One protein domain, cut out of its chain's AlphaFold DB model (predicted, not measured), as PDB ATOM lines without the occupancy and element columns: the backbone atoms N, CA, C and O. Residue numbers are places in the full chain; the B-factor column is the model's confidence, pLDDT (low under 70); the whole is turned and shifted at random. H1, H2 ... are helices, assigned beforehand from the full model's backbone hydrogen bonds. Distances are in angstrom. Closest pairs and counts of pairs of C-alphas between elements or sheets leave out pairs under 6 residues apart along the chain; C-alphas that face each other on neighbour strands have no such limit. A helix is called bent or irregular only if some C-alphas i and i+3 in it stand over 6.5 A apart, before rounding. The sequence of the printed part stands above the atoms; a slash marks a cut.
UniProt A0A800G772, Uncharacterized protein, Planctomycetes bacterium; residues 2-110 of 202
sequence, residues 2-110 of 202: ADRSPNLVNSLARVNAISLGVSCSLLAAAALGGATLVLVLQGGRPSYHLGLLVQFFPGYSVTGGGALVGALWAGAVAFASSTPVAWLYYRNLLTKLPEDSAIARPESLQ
ATOM      1  N   ALA A   2     -29.513 -60.588  62.856       49.53
ATOM      2  CA  ALA A   2     -28.895 -60.715  61.542       49.53
ATOM      3  C   ALA A   2     -27.842 -59.605  61.422       49.53
ATOM      4  O   ALA A   2     -28.151 -58.422  61.549       49.53
ATOM      5  N   ASP A   3     -26.576 -59.996  61.300       57.62
ATOM      6  CA  ASP A   3     -25.460 -59.069  61.145       57.62
ATOM      7  C   ASP A   3     -25.593 -58.361  59.791       57.62
ATOM      8  O   ASP A   3     -25.575 -58.993  58.730       57.62
ATOM      9  N   ARG A   4     -25.803 -57.041  59.810       63.66
ATOM     10  CA  ARG A   4     -25.927 -56.267  58.577       63.66
ATOM     11  C   ARG A   4     -24.561 -56.297  57.902       63.66
ATOM     12  O   ARG A   4     -23.611 -55.724  58.430       63.66
ATOM     13  N   SER A   5     -24.474 -56.923  56.726       70.31
ATOM     14  CA  SER A   5     -23.195 -57.018  56.023       70.31
ATOM     15  C   SER A   5     -22.563 -55.618  55.896       70.31
ATOM     16  O   SER A   5     -23.255 -54.653  55.535       70.31
ATOM     17  N   PRO A   6     -21.266 -55.454  56.212       71.75
ATOM     18  CA  PRO A   6     -20.616 -54.140  56.282       71.75
ATOM     19  C   PRO A   6     -20.736 -53.344  54.970       71.75
ATOM     20  O   PRO A   6     -20.731 -52.111  54.966       71.75
ATOM     21  N   ASN A   7     -20.929 -54.045  53.852       79.06
ATOM     22  CA  ASN A   7     -21.151 -53.470  52.531       79.06
ATOM     23  C   ASN A   7     -22.493 -52.726  52.412       79.06
ATOM     24  O   ASN A   7     -22.558 -51.678  51.770       79.06
ATOM     25  N   LEU A   8     -23.553 -53.214  53.062       75.94
ATOM     26  CA  LEU A   8     -24.903 -52.649  52.962       75.94
ATOM     27  C   LEU A   8     -25.016 -51.334  53.753       75.94
ATOM     28  O   LEU A   8     -25.552 -50.349  53.246       75.94
ATOM     29  N   VAL A   9     -24.406 -51.275  54.947       75.69
ATOM     30  CA  VAL A   9     -24.269 -50.034  55.742       75.69
ATOM     31  C   VAL A   9     -23.548 -48.953  54.942       75.69
ATOM     32  O   VAL A   9     -24.018 -47.818  54.860       75.69
ATOM     33  N   ASN A  10     -22.410 -49.307  54.341       76.38
ATOM     34  CA  ASN A  10     -21.598 -48.361  53.586       76.38
ATOM     35  C   ASN A  10     -22.314 -47.868  52.324       76.38
ATOM     36  O   ASN A  10     -22.208 -46.685  52.000       76.38
ATOM     37  N   SER A  11     -23.063 -48.740  51.643       75.75
ATOM     38  CA  SER A  11     -23.834 -48.378  50.451       75.75
ATOM     39  C   SER A  11     -24.948 -47.376  50.775       75.75
ATOM     40  O   SER A  11     -24.990 -46.293  50.192       75.75
ATOM     41  N   LEU A  12     -25.782 -47.662  51.783       77.50
ATOM     42  CA  LEU A  12     -26.871 -46.768  52.203       77.50
ATOM     43  C   LEU A  12     -26.353 -45.422  52.727       77.50
ATOM     44  O   LEU A  12     -26.880 -44.367  52.370       77.50
ATOM     45  N   ALA A  13     -25.284 -45.446  53.533       76.62
ATOM     46  CA  ALA A  13     -24.653 -44.225  54.024       76.62
ATOM     47  C   ALA A  13     -24.138 -43.355  52.875       76.62
ATOM     48  O   ALA A  13     -24.286 -42.136  52.909       76.62
ATOM     49  N   ARG A  14     -23.549 -43.974  51.845       76.31
ATOM     50  CA  ARG A  14     -23.016 -43.269  50.678       76.31
ATOM     51  C   ARG A  14     -24.124 -42.636  49.841       76.31
ATOM     52  O   ARG A  14     -23.980 -41.482  49.459       76.31
ATOM     53  N   VAL A  15     -25.222 -43.346  49.596       74.50
ATOM     54  CA  VAL A  15     -26.356 -42.820  48.815       74.50
ATOM     55  C   VAL A  15     -26.991 -41.612  49.508       74.50
ATOM     56  O   VAL A  15     -27.121 -40.553  48.893       74.50
ATOM     57  N   ASN A  16     -27.303 -41.721  50.803       71.75
ATOM     58  CA  ASN A  16     -27.901 -40.610  51.551       71.75
ATOM     59  C   ASN A  16     -26.938 -39.423  51.689       71.75
ATOM     60  O   ASN A  16     -27.354 -38.269  51.599       71.75
ATOM     61  N   ALA A  17     -25.642 -39.692  51.854       73.12
ATOM     62  CA  ALA A  17     -24.624 -38.649  51.903       73.12
ATOM     63  C   ALA A  17     -24.492 -37.888  50.584       73.12
ATOM     64  O   ALA A  17     -24.387 -36.665  50.597       73.12
ATOM     65  N   ILE A  18     -24.527 -38.599  49.453       74.25
ATOM     66  CA  ILE A  18     -24.504 -37.978  48.126       74.25
ATOM     67  C   ILE A  18     -25.763 -37.136  47.924       74.25
ATOM     68  O   ILE A  18     -25.652 -36.009  47.459       74.25
ATOM     69  N   SER A  19     -26.942 -37.630  48.316       67.38
ATOM     70  CA  SER A  19     -28.192 -36.866  48.212       67.38
ATOM     71  C   SER A  19     -28.123 -35.548  48.991       67.38
ATOM     72  O   SER A  19     -28.352 -34.488  48.410       67.38
ATOM     73  N   LEU A  20     -27.708 -35.591  50.263       72.00
ATOM     74  CA  LEU A  20     -27.528 -34.387  51.079       72.00
ATOM     75  C   LEU A  20     -26.477 -33.444  50.472       72.00
ATOM     76  O   LEU A  20     -26.675 -32.228  50.433       72.00
ATOM     77  N   GLY A  21     -25.371 -34.008  49.976       71.25
ATOM     78  CA  GLY A  21     -24.299 -33.253  49.339       71.25
ATOM     79  C   GLY A  21     -24.753 -32.525  48.079       71.25
ATOM     80  O   GLY A  21     -24.436 -31.350  47.895       71.25
ATOM     81  N   VAL A  22     -25.550 -33.188  47.236       70.38
ATOM     82  CA  VAL A  22     -26.162 -32.588  46.043       70.38
ATOM     83  C   VAL A  22     -27.133 -31.475  46.436       70.38
ATOM     84  O   VAL A  22     -27.058 -30.389  45.867       70.38
ATOM     85  N   SER A  23     -27.995 -31.682  47.437       66.44
ATOM     86  CA  SER A  23     -28.917 -30.638  47.905       66.44
ATOM     87  C   SER A  23     -28.178 -29.405  48.433       66.44
ATOM     88  O   SER A  23     -28.520 -28.280  48.075       66.44
ATOM     89  N   CYS A  24     -27.131 -29.602  49.240       68.62
ATOM     90  CA  CYS A  24     -26.317 -28.509  49.772       68.62
ATOM     91  C   CYS A  24     -25.554 -27.771  48.657       68.62
ATOM     92  O   CYS A  24     -25.490 -26.543  48.654       68.62
ATOM     93  N   SER A  25     -25.051 -28.513  47.667       79.62
ATOM     94  CA  SER A  25     -24.409 -27.966  46.468       79.62
ATOM     95  C   SER A  25     -25.348 -27.087  45.650       79.62
ATOM     96  O   SER A  25     -25.005 -25.948  45.342       79.62
ATOM     97  N   LEU A  26     -26.559 -27.570  45.361       70.62
ATOM     98  CA  LEU A  26     -27.554 -26.812  44.606       70.62
ATOM     99  C   LEU A  26     -27.982 -25.541  45.347       70.62
ATOM    100  O   LEU A  26     -28.074 -24.481  44.730       70.62
ATOM    101  N   LEU A  27     -28.181 -25.620  46.666       71.38
ATOM    102  CA  LEU A  27     -28.510 -24.454  47.487       71.38
ATOM    103  C   LEU A  27     -27.375 -23.423  47.502       71.38
ATOM    104  O   LEU A  27     -27.627 -22.238  47.296       71.38
ATOM    105  N   ALA A  28     -26.128 -23.857  47.697       71.38
ATOM    106  CA  ALA A  28     -24.968 -22.968  47.700       71.38
ATOM    107  C   ALA A  28     -24.727 -22.328  46.321       71.38
ATOM    108  O   ALA A  28     -24.450 -21.128  46.232       71.38
ATOM    109  N   ALA A  29     -24.881 -23.109  45.249       71.69
ATOM    110  CA  ALA A  29     -24.775 -22.644  43.873       71.69
ATOM    111  C   ALA A  29     -25.846 -21.592  43.550       71.69
ATOM    112  O   ALA A  29     -25.527 -20.524  43.024       71.69
ATOM    113  N   ALA A  30     -27.103 -21.858  43.920       70.62
ATOM    114  CA  ALA A  30     -28.213 -20.931  43.725       70.62
ATOM    115  C   ALA A  30     -28.044 -19.649  44.550       70.62
ATOM    116  O   ALA A  30     -28.271 -18.557  44.032       70.62
ATOM    117  N   ALA A  31     -27.598 -19.757  45.805       71.62
ATOM    118  CA  ALA A  31     -27.391 -18.605  46.677       71.62
ATOM    119  C   ALA A  31     -26.307 -17.664  46.133       71.62
ATOM    120  O   ALA A  31     -26.545 -16.462  46.005       71.62
ATOM    121  N   LEU A  32     -25.131 -18.190  45.768       76.19
ATOM    122  CA  LEU A  32     -24.042 -17.351  45.264       76.19
ATOM    123  C   LEU A  32     -24.312 -16.839  43.843       76.19
ATOM    124  O   LEU A  32     -24.060 -15.665  43.557       76.19
ATOM    125  N   GLY A  33     -24.844 -17.689  42.961       74.56
ATOM    126  CA  GLY A  33     -25.229 -17.297  41.606       74.56
ATOM    127  C   GLY A  33     -26.319 -16.226  41.619       74.56
ATOM    128  O   GLY A  33     -26.172 -15.190  40.974       74.56
ATOM    129  N   GLY A  34     -27.360 -16.423  42.433       76.25
ATOM    130  CA  GLY A  34     -28.451 -15.469  42.627       76.25
ATOM    131  C   GLY A  34     -27.969 -14.141  43.204       76.25
ATOM    132  O   GLY A  34     -28.267 -13.092  42.640       76.25
ATOM    133  N   ALA A  35     -27.149 -14.167  44.261       75.56
ATOM    134  CA  ALA A  35     -26.559 -12.953  44.827       75.56
ATOM    135  C   ALA A  35     -25.710 -12.188  43.796       75.56
ATOM    136  O   ALA A  35     -25.785 -10.963  43.713       75.56
ATOM    137  N   THR A  36     -24.945 -12.905  42.968       76.81
ATOM    138  CA  THR A  36     -24.129 -12.288  41.914       76.81
ATOM    139  C   THR A  36     -25.007 -11.665  40.825       76.81
ATOM    140  O   THR A  36     -24.752 -10.536  40.417       76.81
ATOM    141  N   LEU A  37     -26.079 -12.341  40.395       80.19
ATOM    142  CA  LEU A  37     -27.028 -11.813  39.407       80.19
ATOM    143  C   LEU A  37     -27.779 -10.579  39.920       80.19
ATOM    144  O   LEU A  37     -27.899  -9.598  39.192       80.19
ATOM    145  N   VAL A  38     -28.224 -10.590  41.180       78.19
ATOM    146  CA  VAL A  38     -28.875  -9.431  41.809       78.19
ATOM    147  C   VAL A  38     -27.942  -8.218  41.808       78.19
ATOM    148  O   VAL A  38     -28.371  -7.122  41.459       78.19
ATOM    149  N   LEU A  39     -26.653  -8.401  42.110       72.31
ATOM    150  CA  LEU A  39     -25.675  -7.308  42.062       72.31
ATOM    151  C   LEU A  39     -25.385  -6.810  40.644       72.31
ATOM    152  O   LEU A  39     -25.195  -5.611  40.440       72.31
ATOM    153  N   VAL A  40     -25.362  -7.708  39.659       80.81
ATOM    154  CA  VAL A  40     -25.224  -7.325  38.247       80.81
ATOM    155  C   VAL A  40     -26.403  -6.448  37.823       80.81
ATOM    156  O   VAL A  40     -26.190  -5.403  37.209       80.81
ATOM    157  N   LEU A  41     -27.626  -6.807  38.225       79.75
ATOM    158  CA  LEU A  41     -28.836  -6.025  37.952       79.75
ATOM    159  C   LEU A  41     -28.856  -4.672  38.685       79.75
ATOM    160  O   LEU A  41     -29.391  -3.703  38.159       79.75
ATOM    161  N   GLN A  42     -28.233  -4.577  39.862       78.00
ATOM    162  CA  GLN A  42     -28.115  -3.336  40.646       78.00
ATOM    163  C   GLN A  42     -26.980  -2.400  40.178       78.00
ATOM    164  O   GLN A  42     -26.635  -1.442  40.869       78.00
ATOM    165  N   GLY A  43     -26.395  -2.643  39.002       69.50
ATOM    166  CA  GLY A  43     -25.381  -1.768  38.404       69.50
ATOM    167  C   GLY A  43     -23.939  -2.243  38.582       69.50
ATOM    168  O   GLY A  43     -23.015  -1.449  38.413       69.50
ATOM    169  N   GLY A  44     -23.723  -3.518  38.932       60.03
ATOM    170  CA  GLY A  44     -22.426  -4.199  38.814       60.03
ATOM    171  C   GLY A  44     -21.305  -3.654  39.702       60.03
ATOM    172  O   GLY A  44     -20.151  -4.055  39.549       60.03
ATOM    173  N   ARG A  45     -21.609  -2.746  40.639       62.53
ATOM    174  CA  ARG A  45     -20.617  -2.235  41.587       62.53
ATOM    175  C   ARG A  45     -20.263  -3.362  42.557       62.53
ATOM    176  O   ARG A  45     -21.146  -3.814  43.291       62.53
ATOM    177  N   PRO A  46     -19.009  -3.843  42.577       58.84
ATOM    178  CA  PRO A  46     -18.633  -4.939  43.450       58.84
ATOM    179  C   PRO A  46     -18.835  -4.498  44.898       58.84
ATOM    180  O   PRO A  46     -18.149  -3.609  45.399       58.84
ATOM    181  N   SER A  47     -19.800  -5.121  45.575       58.72
ATOM    182  CA  SER A  47     -19.917  -5.005  47.025       58.72
ATOM    183  C   SER A  47     -18.606  -5.496  47.640       58.72
ATOM    184  O   SER A  47     -18.095  -6.536  47.214       58.72
ATOM    185  N   TYR A  48     -18.075  -4.784  48.641       56.97
ATOM    186  CA  TYR A  48     -16.782  -5.095  49.278       56.97
ATOM    187  C   TYR A  48     -16.653  -6.578  49.679       56.97
ATOM    188  O   TYR A  48     -15.563  -7.137  49.635       56.97
ATOM    189  N   HIS A  49     -17.769  -7.236  50.012       61.41
ATOM    190  CA  HIS A  49     -17.813  -8.643  50.409       61.41
ATOM    191  C   HIS A  49     -17.854  -9.633  49.234       61.41
ATOM    192  O   HIS A  49     -17.147 -10.637  49.286       61.41
ATOM    193  N   LEU A  50     -18.619  -9.368  48.162       64.94
ATOM    194  CA  LEU A  50     -18.669 -10.281  47.008       64.94
ATOM    195  C   LEU A  50     -17.424 -10.166  46.119       64.94
ATOM    196  O   LEU A  50     -16.953 -11.166  45.586       64.94
ATOM    197  N   GLY A  51     -16.825  -8.975  46.026       64.81
ATOM    198  CA  GLY A  51     -15.570  -8.772  45.297       64.81
ATOM    199  C   GLY A  51     -14.390  -9.570  45.868       64.81
ATOM    200  O   GLY A  51     -13.467  -9.905  45.132       64.81
ATOM    201  N   LEU A  52     -14.434  -9.947  47.152       67.56
ATOM    202  CA  LEU A  52     -13.408 -10.788  47.778       67.56
ATOM    203  C   LEU A  52     -13.441 -12.235  47.278       67.56
ATOM    204  O   LEU A  52     -12.416 -12.913  47.335       67.56
ATOM    205  N   LEU A  53     -14.572 -12.715  46.750       68.88
ATOM    206  CA  LEU A  53     -14.659 -14.075  46.216       68.88
ATOM    207  C   LEU A  53     -13.772 -14.285  44.992       68.88
ATOM    208  O   LEU A  53     -13.367 -15.416  44.756       68.88
ATOM    209  N   VAL A  54     -13.361 -13.220  44.292       68.56
ATOM    210  CA  VAL A  54     -12.327 -13.290  43.240       68.56
ATOM    211  C   VAL A  54     -11.028 -13.917  43.754       68.56
ATOM    212  O   VAL A  54     -10.295 -14.547  42.999       68.56
ATOM    213  N   GLN A  55     -10.740 -13.749  45.048       64.62
ATOM    214  CA  GLN A  55      -9.531 -14.263  45.681       64.62
ATOM    215  C   GLN A  55      -9.629 -15.767  45.993       64.62
ATOM    216  O   GLN A  55      -8.612 -16.462  46.048       64.62
ATOM    217  N   PHE A  56     -10.849 -16.273  46.180       66.06
ATOM    218  CA  PHE A  56     -11.121 -17.671  46.518       66.06
ATOM    219  C   PHE A  56     -11.535 -18.506  45.301       66.06
ATOM    220  O   PHE A  56     -11.223 -19.691  45.249       66.06
ATOM    221  N   PHE A  57     -12.197 -17.898  44.318       75.12
ATOM    222  CA  PHE A  57     -12.740 -18.547  43.129       75.12
ATOM    223  C   PHE A  57     -12.067 -17.994  41.865       75.12
ATOM    224  O   PHE A  57     -12.454 -16.932  41.368       75.12
ATOM    225  N   PRO A  58     -11.058 -18.702  41.322       71.56
ATOM    226  CA  PRO A  58     -10.405 -18.323  40.075       71.56
ATOM    227  C   PRO A  58     -11.421 -18.134  38.942       71.56
ATOM    228  O   PRO A  58     -12.279 -18.991  38.719       71.56
ATOM    229  N   GLY A  59     -11.322 -17.009  38.230       73.12
ATOM    230  CA  GLY A  59     -12.220 -16.665  37.121       73.12
ATOM    231  C   GLY A  59     -13.592 -16.123  37.539       73.12
ATOM    232  O   GLY A  59     -14.389 -15.762  36.674       73.12
ATOM    233  N   TYR A  60     -13.882 -16.030  38.840       76.69
ATOM    234  CA  TYR A  60     -15.081 -15.354  39.325       76.69
ATOM    235  C   TYR A  60     -14.994 -13.851  39.045       76.69
ATOM    236  O   TYR A  60     -13.929 -13.246  39.104       76.69
ATOM    237  N   SER A  61     -16.126 -13.230  38.747       74.81
ATOM    238  CA  SER A  61     -16.271 -11.776  38.701       74.81
ATOM    239  C   SER A  61     -17.731 -11.426  38.970       74.81
ATOM    240  O   SER A  61     -18.616 -12.263  38.795       74.81
ATOM    241  N   VAL A  62     -18.015 -10.193  39.385       77.38
ATOM    242  CA  VAL A  62     -19.402  -9.729  39.564       77.38
ATOM    243  C   VAL A  62     -19.978  -9.340  38.197       77.38
ATOM    244  O   VAL A  62     -20.234  -8.178  37.904       77.38
ATOM    245  N   THR A  63     -20.096 -10.333  37.318       82.25
ATOM    246  CA  THR A  63     -20.638 -10.233  35.959       82.25
ATOM    247  C   THR A  63     -21.634 -11.367  35.729       82.25
ATOM    248  O   THR A  63     -21.649 -12.348  36.477       82.25
ATOM    249  N   GLY A  64     -22.459 -11.272  34.680       75.75
ATOM    250  CA  GLY A  64     -23.388 -12.353  34.325       75.75
ATOM    251  C   GLY A  64     -22.682 -13.702  34.112       75.75
ATOM    252  O   GLY A  64     -23.152 -14.724  34.602       75.75
ATOM    253  N   GLY A  65     -21.506 -13.701  33.471       78.75
ATOM    254  CA  GLY A  65     -20.678 -14.905  33.309       78.75
ATOM    255  C   GLY A  65     -20.026 -15.369  34.616       78.75
ATOM    256  O   GLY A  65     -19.970 -16.565  34.898       78.75
ATOM    257  N   GLY A  66     -19.594 -14.434  35.464       79.69
ATOM    258  CA  GLY A  66     -19.015 -14.759  36.763       79.69
ATOM    259  C   GLY A  66     -20.018 -15.333  37.771       79.69
ATOM    260  O   GLY A  66     -19.612 -16.090  38.648       79.69
ATOM    261  N   ALA A  67     -21.325 -15.090  37.609       79.50
ATOM    262  CA  ALA A  67     -22.366 -15.742  38.406       79.50
ATOM    263  C   ALA A  67     -22.397 -17.268  38.203       79.50
ATOM    264  O   ALA A  67     -22.536 -18.008  39.176       79.50
ATOM    265  N   LEU A  68     -22.203 -17.742  36.966       80.75
ATOM    266  CA  LEU A  68     -22.106 -19.174  36.658       80.75
ATOM    267  C   LEU A  68     -20.833 -19.779  37.248       80.75
ATOM    268  O   LEU A  68     -20.882 -20.824  37.891       80.75
ATOM    269  N   VAL A  69     -19.702 -19.086  37.091       79.25
ATOM    270  CA  VAL A  69     -18.418 -19.506  37.670       79.25
ATOM    271  C   VAL A  69     -18.513 -19.586  39.195       79.25
ATOM    272  O   VAL A  69     -18.076 -20.568  39.792       79.25
ATOM    273  N   GLY A  70     -19.146 -18.598  39.828       78.56
ATOM    274  CA  GLY A  70     -19.412 -18.591  41.263       78.56
ATOM    275  C   GLY A  70     -20.308 -19.752  41.686       78.56
ATOM    276  O   GLY A  70     -19.958 -20.479  42.607       78.56
ATOM    277  N   ALA A  71     -21.425 -19.976  40.991       77.50
ATOM    278  CA  ALA A  71     -22.341 -21.075  41.288       77.50
ATOM    279  C   ALA A  71     -21.651 -22.450  41.214       77.50
ATOM    280  O   ALA A  71     -21.825 -23.273  42.111       77.50
ATOM    281  N   LEU A  72     -20.815 -22.676  40.194       81.88
ATOM    282  CA  LEU A  72     -20.047 -23.913  40.041       81.88
ATOM    283  C   LEU A  72     -19.041 -24.110  41.179       81.88
ATOM    284  O   LEU A  72     -18.977 -25.192  41.762       81.88
ATOM    285  N   TRP A  73     -18.295 -23.064  41.538       78.94
ATOM    286  CA  TRP A  73     -17.349 -23.122  42.649       78.94
ATOM    287  C   TRP A  73     -18.041 -23.329  44.002       78.94
ATOM    288  O   TRP A  73     -17.624 -24.192  44.775       78.94
ATOM    289  N   ALA A  74     -19.114 -22.587  44.283       77.12
ATOM    290  CA  ALA A  74     -19.888 -22.730  45.513       77.12
ATOM    291  C   ALA A  74     -20.500 -24.128  45.634       77.12
ATOM    292  O   ALA A  74     -20.399 -24.744  46.693       77.12
ATOM    293  N   GLY A  75     -21.063 -24.654  44.543       76.12
ATOM    294  CA  GLY A  75     -21.579 -26.016  44.493       76.12
ATOM    295  C   GLY A  75     -20.488 -27.058  44.737       76.12
ATOM    296  O   GLY A  75     -20.652 -27.943  45.574       76.12
ATOM    297  N   ALA A  76     -19.332 -26.928  44.080       79.19
ATOM    298  CA  ALA A  76     -18.212 -27.850  44.257       79.19
ATOM    299  C   ALA A  76     -17.685 -27.858  45.701       79.19
ATOM    300  O   ALA A  76     -17.497 -28.926  46.284       79.19
ATOM    301  N   VAL A  77     -17.502 -26.681  46.312       75.94
ATOM    302  CA  VAL A  77     -17.040 -26.561  47.705       75.94
ATOM    303  C   VAL A  77     -18.084 -27.092  48.690       75.94
ATOM    304  O   VAL A  77     -17.738 -27.821  49.623       75.94
ATOM    305  N   ALA A  78     -19.364 -26.781  48.483       75.69
ATOM    306  CA  ALA A  78     -20.448 -27.288  49.317       75.69
ATOM    307  C   ALA A  78     -20.582 -28.813  49.203       75.69
ATOM    308  O   ALA A  78     -20.708 -29.493  50.220       75.69
ATOM    309  N   PHE A  79     -20.465 -29.377  48.000       79.75
ATOM    310  CA  PHE A  79     -20.493 -30.822  47.780       79.75
ATOM    311  C   PHE A  79     -19.303 -31.522  48.452       79.75
ATOM    312  O   PHE A  79     -19.485 -32.500  49.183       79.75
ATOM    313  N   ALA A  80     -18.091 -31.001  48.235       80.25
ATOM    314  CA  ALA A  80     -16.857 -31.561  48.780       80.25
ATOM    315  C   ALA A  80     -16.812 -31.521  50.315       80.25
ATOM    316  O   ALA A  80     -16.294 -32.444  50.936       80.25
ATOM    317  N   SER A  81     -17.374 -30.479  50.935       73.19
ATOM    318  CA  SER A  81     -17.406 -30.336  52.397       73.19
ATOM    319  C   SER A  81     -18.531 -31.139  53.062       73.19
ATOM    320  O   SER A  81     -18.311 -31.752  54.105       73.19
ATOM    321  N   SER A  82     -19.728 -31.183  52.471       72.56
ATOM    322  CA  SER A  82     -20.902 -31.819  53.088       72.56
ATOM    323  C   SER A  82     -20.952 -33.341  52.915       72.56
ATOM    324  O   SER A  82     -21.349 -34.041  53.846       72.56
ATOM    325  N   THR A  83     -20.510 -33.879  51.774       76.06
ATOM    326  CA  THR A  83     -20.634 -35.319  51.473       76.06
ATOM    327  C   THR A  83     -19.851 -36.215  52.448       76.06
ATOM    328  O   THR A  83     -20.431 -37.174  52.962       76.06
ATOM    329  N   PRO A  84     -18.572 -35.938  52.784       76.25
ATOM    330  CA  PRO A  84     -17.825 -36.767  53.736       76.25
ATOM    331  C   PRO A  84     -18.427 -36.726  55.144       76.25
ATOM    332  O   PRO A  84     -18.479 -37.740  55.841       76.25
ATOM    333  N   VAL A  85     -18.926 -35.555  55.541       73.56
ATOM    334  CA  VAL A  85     -19.551 -35.325  56.845       73.56
ATOM    335  C   VAL A  85     -20.862 -36.098  56.956       73.56
ATOM    336  O   VAL A  85     -21.085 -36.814  57.934       73.56
ATOM    337  N   ALA A  86     -21.699 -36.023  55.921       73.88
ATOM    338  CA  ALA A  86     -22.942 -36.774  55.838       73.88
ATOM    339  C   ALA A  86     -22.684 -38.287  55.827       73.88
ATOM    340  O   ALA A  86     -23.373 -39.034  56.519       73.88
ATOM    341  N   TRP A  87     -21.654 -38.747  55.113       80.00
ATOM    342  CA  TRP A  87     -21.284 -40.163  55.079       80.00
ATOM    343  C   TRP A  87     -20.876 -40.684  56.460       80.00
ATOM    344  O   TRP A  87     -21.372 -41.728  56.887       80.00
ATOM    345  N   LEU A  88     -20.038 -39.940  57.192       76.50
ATOM    346  CA  LEU A  88     -19.656 -40.288  58.563       76.50
ATOM    347  C   LEU A  88     -20.873 -40.340  59.495       76.50
ATOM    348  O   LEU A  88     -21.000 -41.270  60.294       76.50
ATOM    349  N   TYR A  89     -21.784 -39.373  59.371       74.12
ATOM    350  CA  TYR A  89     -23.015 -39.330  60.154       74.12
ATOM    351  C   TYR A  89     -23.926 -40.534  59.867       74.12
ATOM    352  O   TYR A  89     -24.270 -41.278  60.787       74.12
ATOM    353  N   TYR A  90     -24.269 -40.787  58.598       73.12
ATOM    354  CA  TYR A  90     -25.150 -41.897  58.228       73.12
ATOM    355  C   TYR A  90     -24.538 -43.257  58.554       73.12
ATOM    356  O   TYR A  90     -25.254 -44.147  59.012       73.12
ATOM    357  N   ARG A  91     -23.219 -43.418  58.395       78.06
ATOM    358  CA  ARG A  91     -22.516 -44.646  58.781       78.06
ATOM    359  C   ARG A  91     -22.671 -44.937  60.276       78.06
ATOM    360  O   ARG A  91     -22.994 -46.063  60.639       78.06
ATOM    361  N   ASN A  92     -22.481 -43.933  61.133       76.81
ATOM    362  CA  ASN A  92     -22.602 -44.085  62.588       76.81
ATOM    363  C   ASN A  92     -24.051 -44.246  63.068       76.81
ATOM    364  O   ASN A  92     -24.297 -44.858  64.109       76.81
ATOM    365  N   LEU A  93     -25.012 -43.691  62.329       71.62
ATOM    366  CA  LEU A  93     -26.432 -43.838  62.622       71.62
ATOM    367  C   LEU A  93     -26.926 -45.243  62.260       71.62
ATOM    368  O   LEU A  93     -27.546 -45.910  63.084       71.62
ATOM    369  N   LEU A  94     -26.605 -45.710  61.052       72.50
ATOM    370  CA  LEU A  94     -27.060 -46.995  60.526       72.50
ATOM    371  C   LEU A  94     -26.561 -48.181  61.354       72.50
ATOM    372  O   LEU A  94     -27.303 -49.146  61.502       72.50
ATOM    373  N   THR A  95     -25.362 -48.116  61.934       74.06
ATOM    374  CA  THR A  95     -24.845 -49.178  62.818       74.06
ATOM    375  C   THR A  95     -25.605 -49.309  64.137       74.06
ATOM    376  O   THR A  95     -25.477 -50.327  64.809       74.06
ATOM    377  N   LYS A  96     -26.392 -48.298  64.526       71.56
ATOM    378  CA  LYS A  96     -27.089 -48.245  65.820       71.56
ATOM    379  C   LYS A  96     -28.599 -48.459  65.711       71.56
ATOM    380  O   LYS A  96     -29.267 -48.489  66.740       71.56
ATOM    381  N   LEU A  97     -29.137 -48.566  64.498       66.44
ATOM    382  CA  LEU A  97     -30.569 -48.742  64.259       66.44
ATOM    383  C   LEU A  97     -30.926 -50.240  64.209       66.44
ATOM    384  O   LEU A  97     -30.320 -50.957  63.409       66.44
ATOM    385  N   PRO A  98     -31.907 -50.714  65.010       66.06
ATOM    386  CA  PRO A  98     -32.491 -52.049  64.864       66.06
ATOM    387  C   PRO A  98     -33.029 -52.253  63.443       66.06
ATOM    388  O   PRO A  98     -33.595 -51.322  62.871       66.06
ATOM    389  N   GLU A  99     -32.870 -53.446  62.874       65.38
ATOM    390  CA  GLU A  99     -33.252 -53.767  61.486       65.38
ATOM    391  C   GLU A  99     -34.713 -53.389  61.169       65.38
ATOM    392  O   GLU A  99     -34.986 -52.787  60.130       65.38
ATOM    393  N   ASP A 100     -35.606 -53.575  62.141       60.00
ATOM    394  CA  ASP A 100     -37.036 -53.271  62.030       60.00
ATOM    395  C   ASP A 100     -37.360 -51.763  62.037       60.00
ATOM    396  O   ASP A 100     -38.416 -51.346  61.567       60.00
ATOM    397  N   SER A 101     -36.453 -50.906  62.522       58.75
ATOM    398  CA  SER A 101     -36.676 -49.450  62.638       58.75
ATOM    399  C   SER A 101     -36.516 -48.682  61.325       58.75
ATOM    400  O   SER A 101     -37.051 -47.586  61.187       58.75
ATOM    401  N   ALA A 102     -35.840 -49.261  60.325       53.78
ATOM    402  CA  ALA A 102     -35.812 -48.694  58.975       53.78
ATOM    403  C   ALA A 102     -37.193 -48.769  58.291       53.78
ATOM    404  O   ALA A 102     -37.454 -48.020  57.352       53.78
ATOM    405  N   ILE A 103     -38.065 -49.655  58.787       53.69
ATOM    406  CA  ILE A 103     -39.439 -49.861  58.318       53.69
ATOM    407  C   ILE A 103     -40.460 -49.310  59.348       53.69
ATOM    408  O   ILE A 103     -41.590 -48.988  58.982       53.69
ATOM    409  N   ALA A 104     -40.084 -49.130  60.625       48.53
ATOM    410  CA  ALA A 104     -41.014 -48.811  61.713       48.53
ATOM    411  C   ALA A 104     -41.065 -47.325  62.139       48.53
ATOM    412  O   ALA A 104     -40.132 -46.778  62.718       48.53
ATOM    413  N   ARG A 105     -42.260 -46.752  61.937       54.25
ATOM    414  CA  ARG A 105     -42.928 -45.584  62.559       54.25
ATOM    415  C   ARG A 105     -42.121 -44.277  62.783       54.25
ATOM    416  O   ARG A 105     -41.153 -44.263  63.546       54.25
ATOM    417  N   PRO A 106     -42.617 -43.130  62.259       55.53
ATOM    418  CA  PRO A 106     -41.937 -41.827  62.305       55.53
ATOM    419  C   PRO A 106     -41.628 -41.305  63.719       55.53
ATOM    420  O   PRO A 106     -40.678 -40.546  63.878       55.53
ATOM    421  N   GLU A 107     -42.352 -41.735  64.756       52.09
ATOM    422  CA  GLU A 107     -42.123 -41.291  66.143       52.09
ATOM    423  C   GLU A 107     -40.803 -41.805  66.755       52.09
ATOM    424  O   GLU A 107     -40.143 -41.101  67.526       52.09
ATOM    425  N   SER A 108     -40.360 -43.013  66.385       50.94
ATOM    426  CA  SER A 108     -39.108 -43.593  66.906       50.94
ATOM    427  C   SER A 108     -37.867 -42.921  66.301       50.94
ATOM    428  O   SER A 108     -36.875 -42.665  66.985       50.94
ATOM    429  N   LEU A 109     -37.960 -42.537  65.025       54.00
ATOM    430  CA  LEU A 109     -36.970 -41.712  64.338       54.00
ATOM    431  C   LEU A 109     -36.963 -40.284  64.887       54.00
ATOM    432  O   LEU A 109     -35.888 -39.730  65.092       54.00
ATOM    433  N   GLN A 110     -38.128 -39.701  65.185       51.25
ATOM    434  CA  GLN A 110     -38.212 -38.354  65.752       51.25
ATOM    435  C   GLN A 110     -37.545 -38.255  67.125       51.25
ATOM    436  O   GLN A 110     -36.771 -37.329  67.340       51.25
TER     437      GLN A 110
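This is residues 2 to 110 of the 202 residues of an uncharacterized protein of Planctomycetes bacterium (UniProt A0A800G772). Two long helices, H1 and the bent H3, run opposite ways side by side and make a thin rod, with the short H2 in the link that joins them at one end. Past the other end of H3 come the short H4 and H5, where residues 103 to 108 stick out. The printed part has 109 residues with five named helices, H1 to H5 in order, and no named strand; its class is all helix. It is only just loose, close to extended, with a radius of gyration of the C-alphas of 19.5 A and spans of 62 by 27 by 19 A.

H1 is residues 6 to 41. H3, residues 64 to 94, was assigned as one helix by its hydrogen bonds but is bent: C-alphas 81 and 84 are 6.6 A apart, and its arms H3a, residues 64 to 81, and H3b, residues 84 to 94, stand at a steep tilt of 39 degrees. H1 and H3a touch, closest at the C-alphas of Ala 29 and Ala 71, 3.9 A, at a shallow tilt of 26 degrees, opposite ways. With residues 9 to 21 alone H1 touches H3b, closest at the C-alphas of Ala 17 and Ala 86, 4.7 A, at a steep tilt of 38 degrees, opposite ways. H2, residues 53 to 56, touches no helix but is near H3a. H4, residues 99 to 102, and H5, residues 106 to 110, are close but not clearly touching. Every O i to N i+4 pair is within hydrogen-bond range in H1, H3b and H5, and 13 of 14 in H3a; H2 and H4 are too short for such a pair.

H1 begins at C-alpha 6 (-20.616, -54.140, 56.282) and is 52.1 A long. H3a is 26.2 A and H3b 15.4 A long. H5 ends at C-alpha 110 (-38.212, -38.354, 65.752).

The C-alphas of Ala 2 and Gly 43 are the two farthest apart, 63.4 A. The printed part has no cut. The link from H1 to H2 is long, 11 residues. Mean pLDDT of the printed part is 71.0; residues 43 to 56 and 97 to 110 are among those under 70.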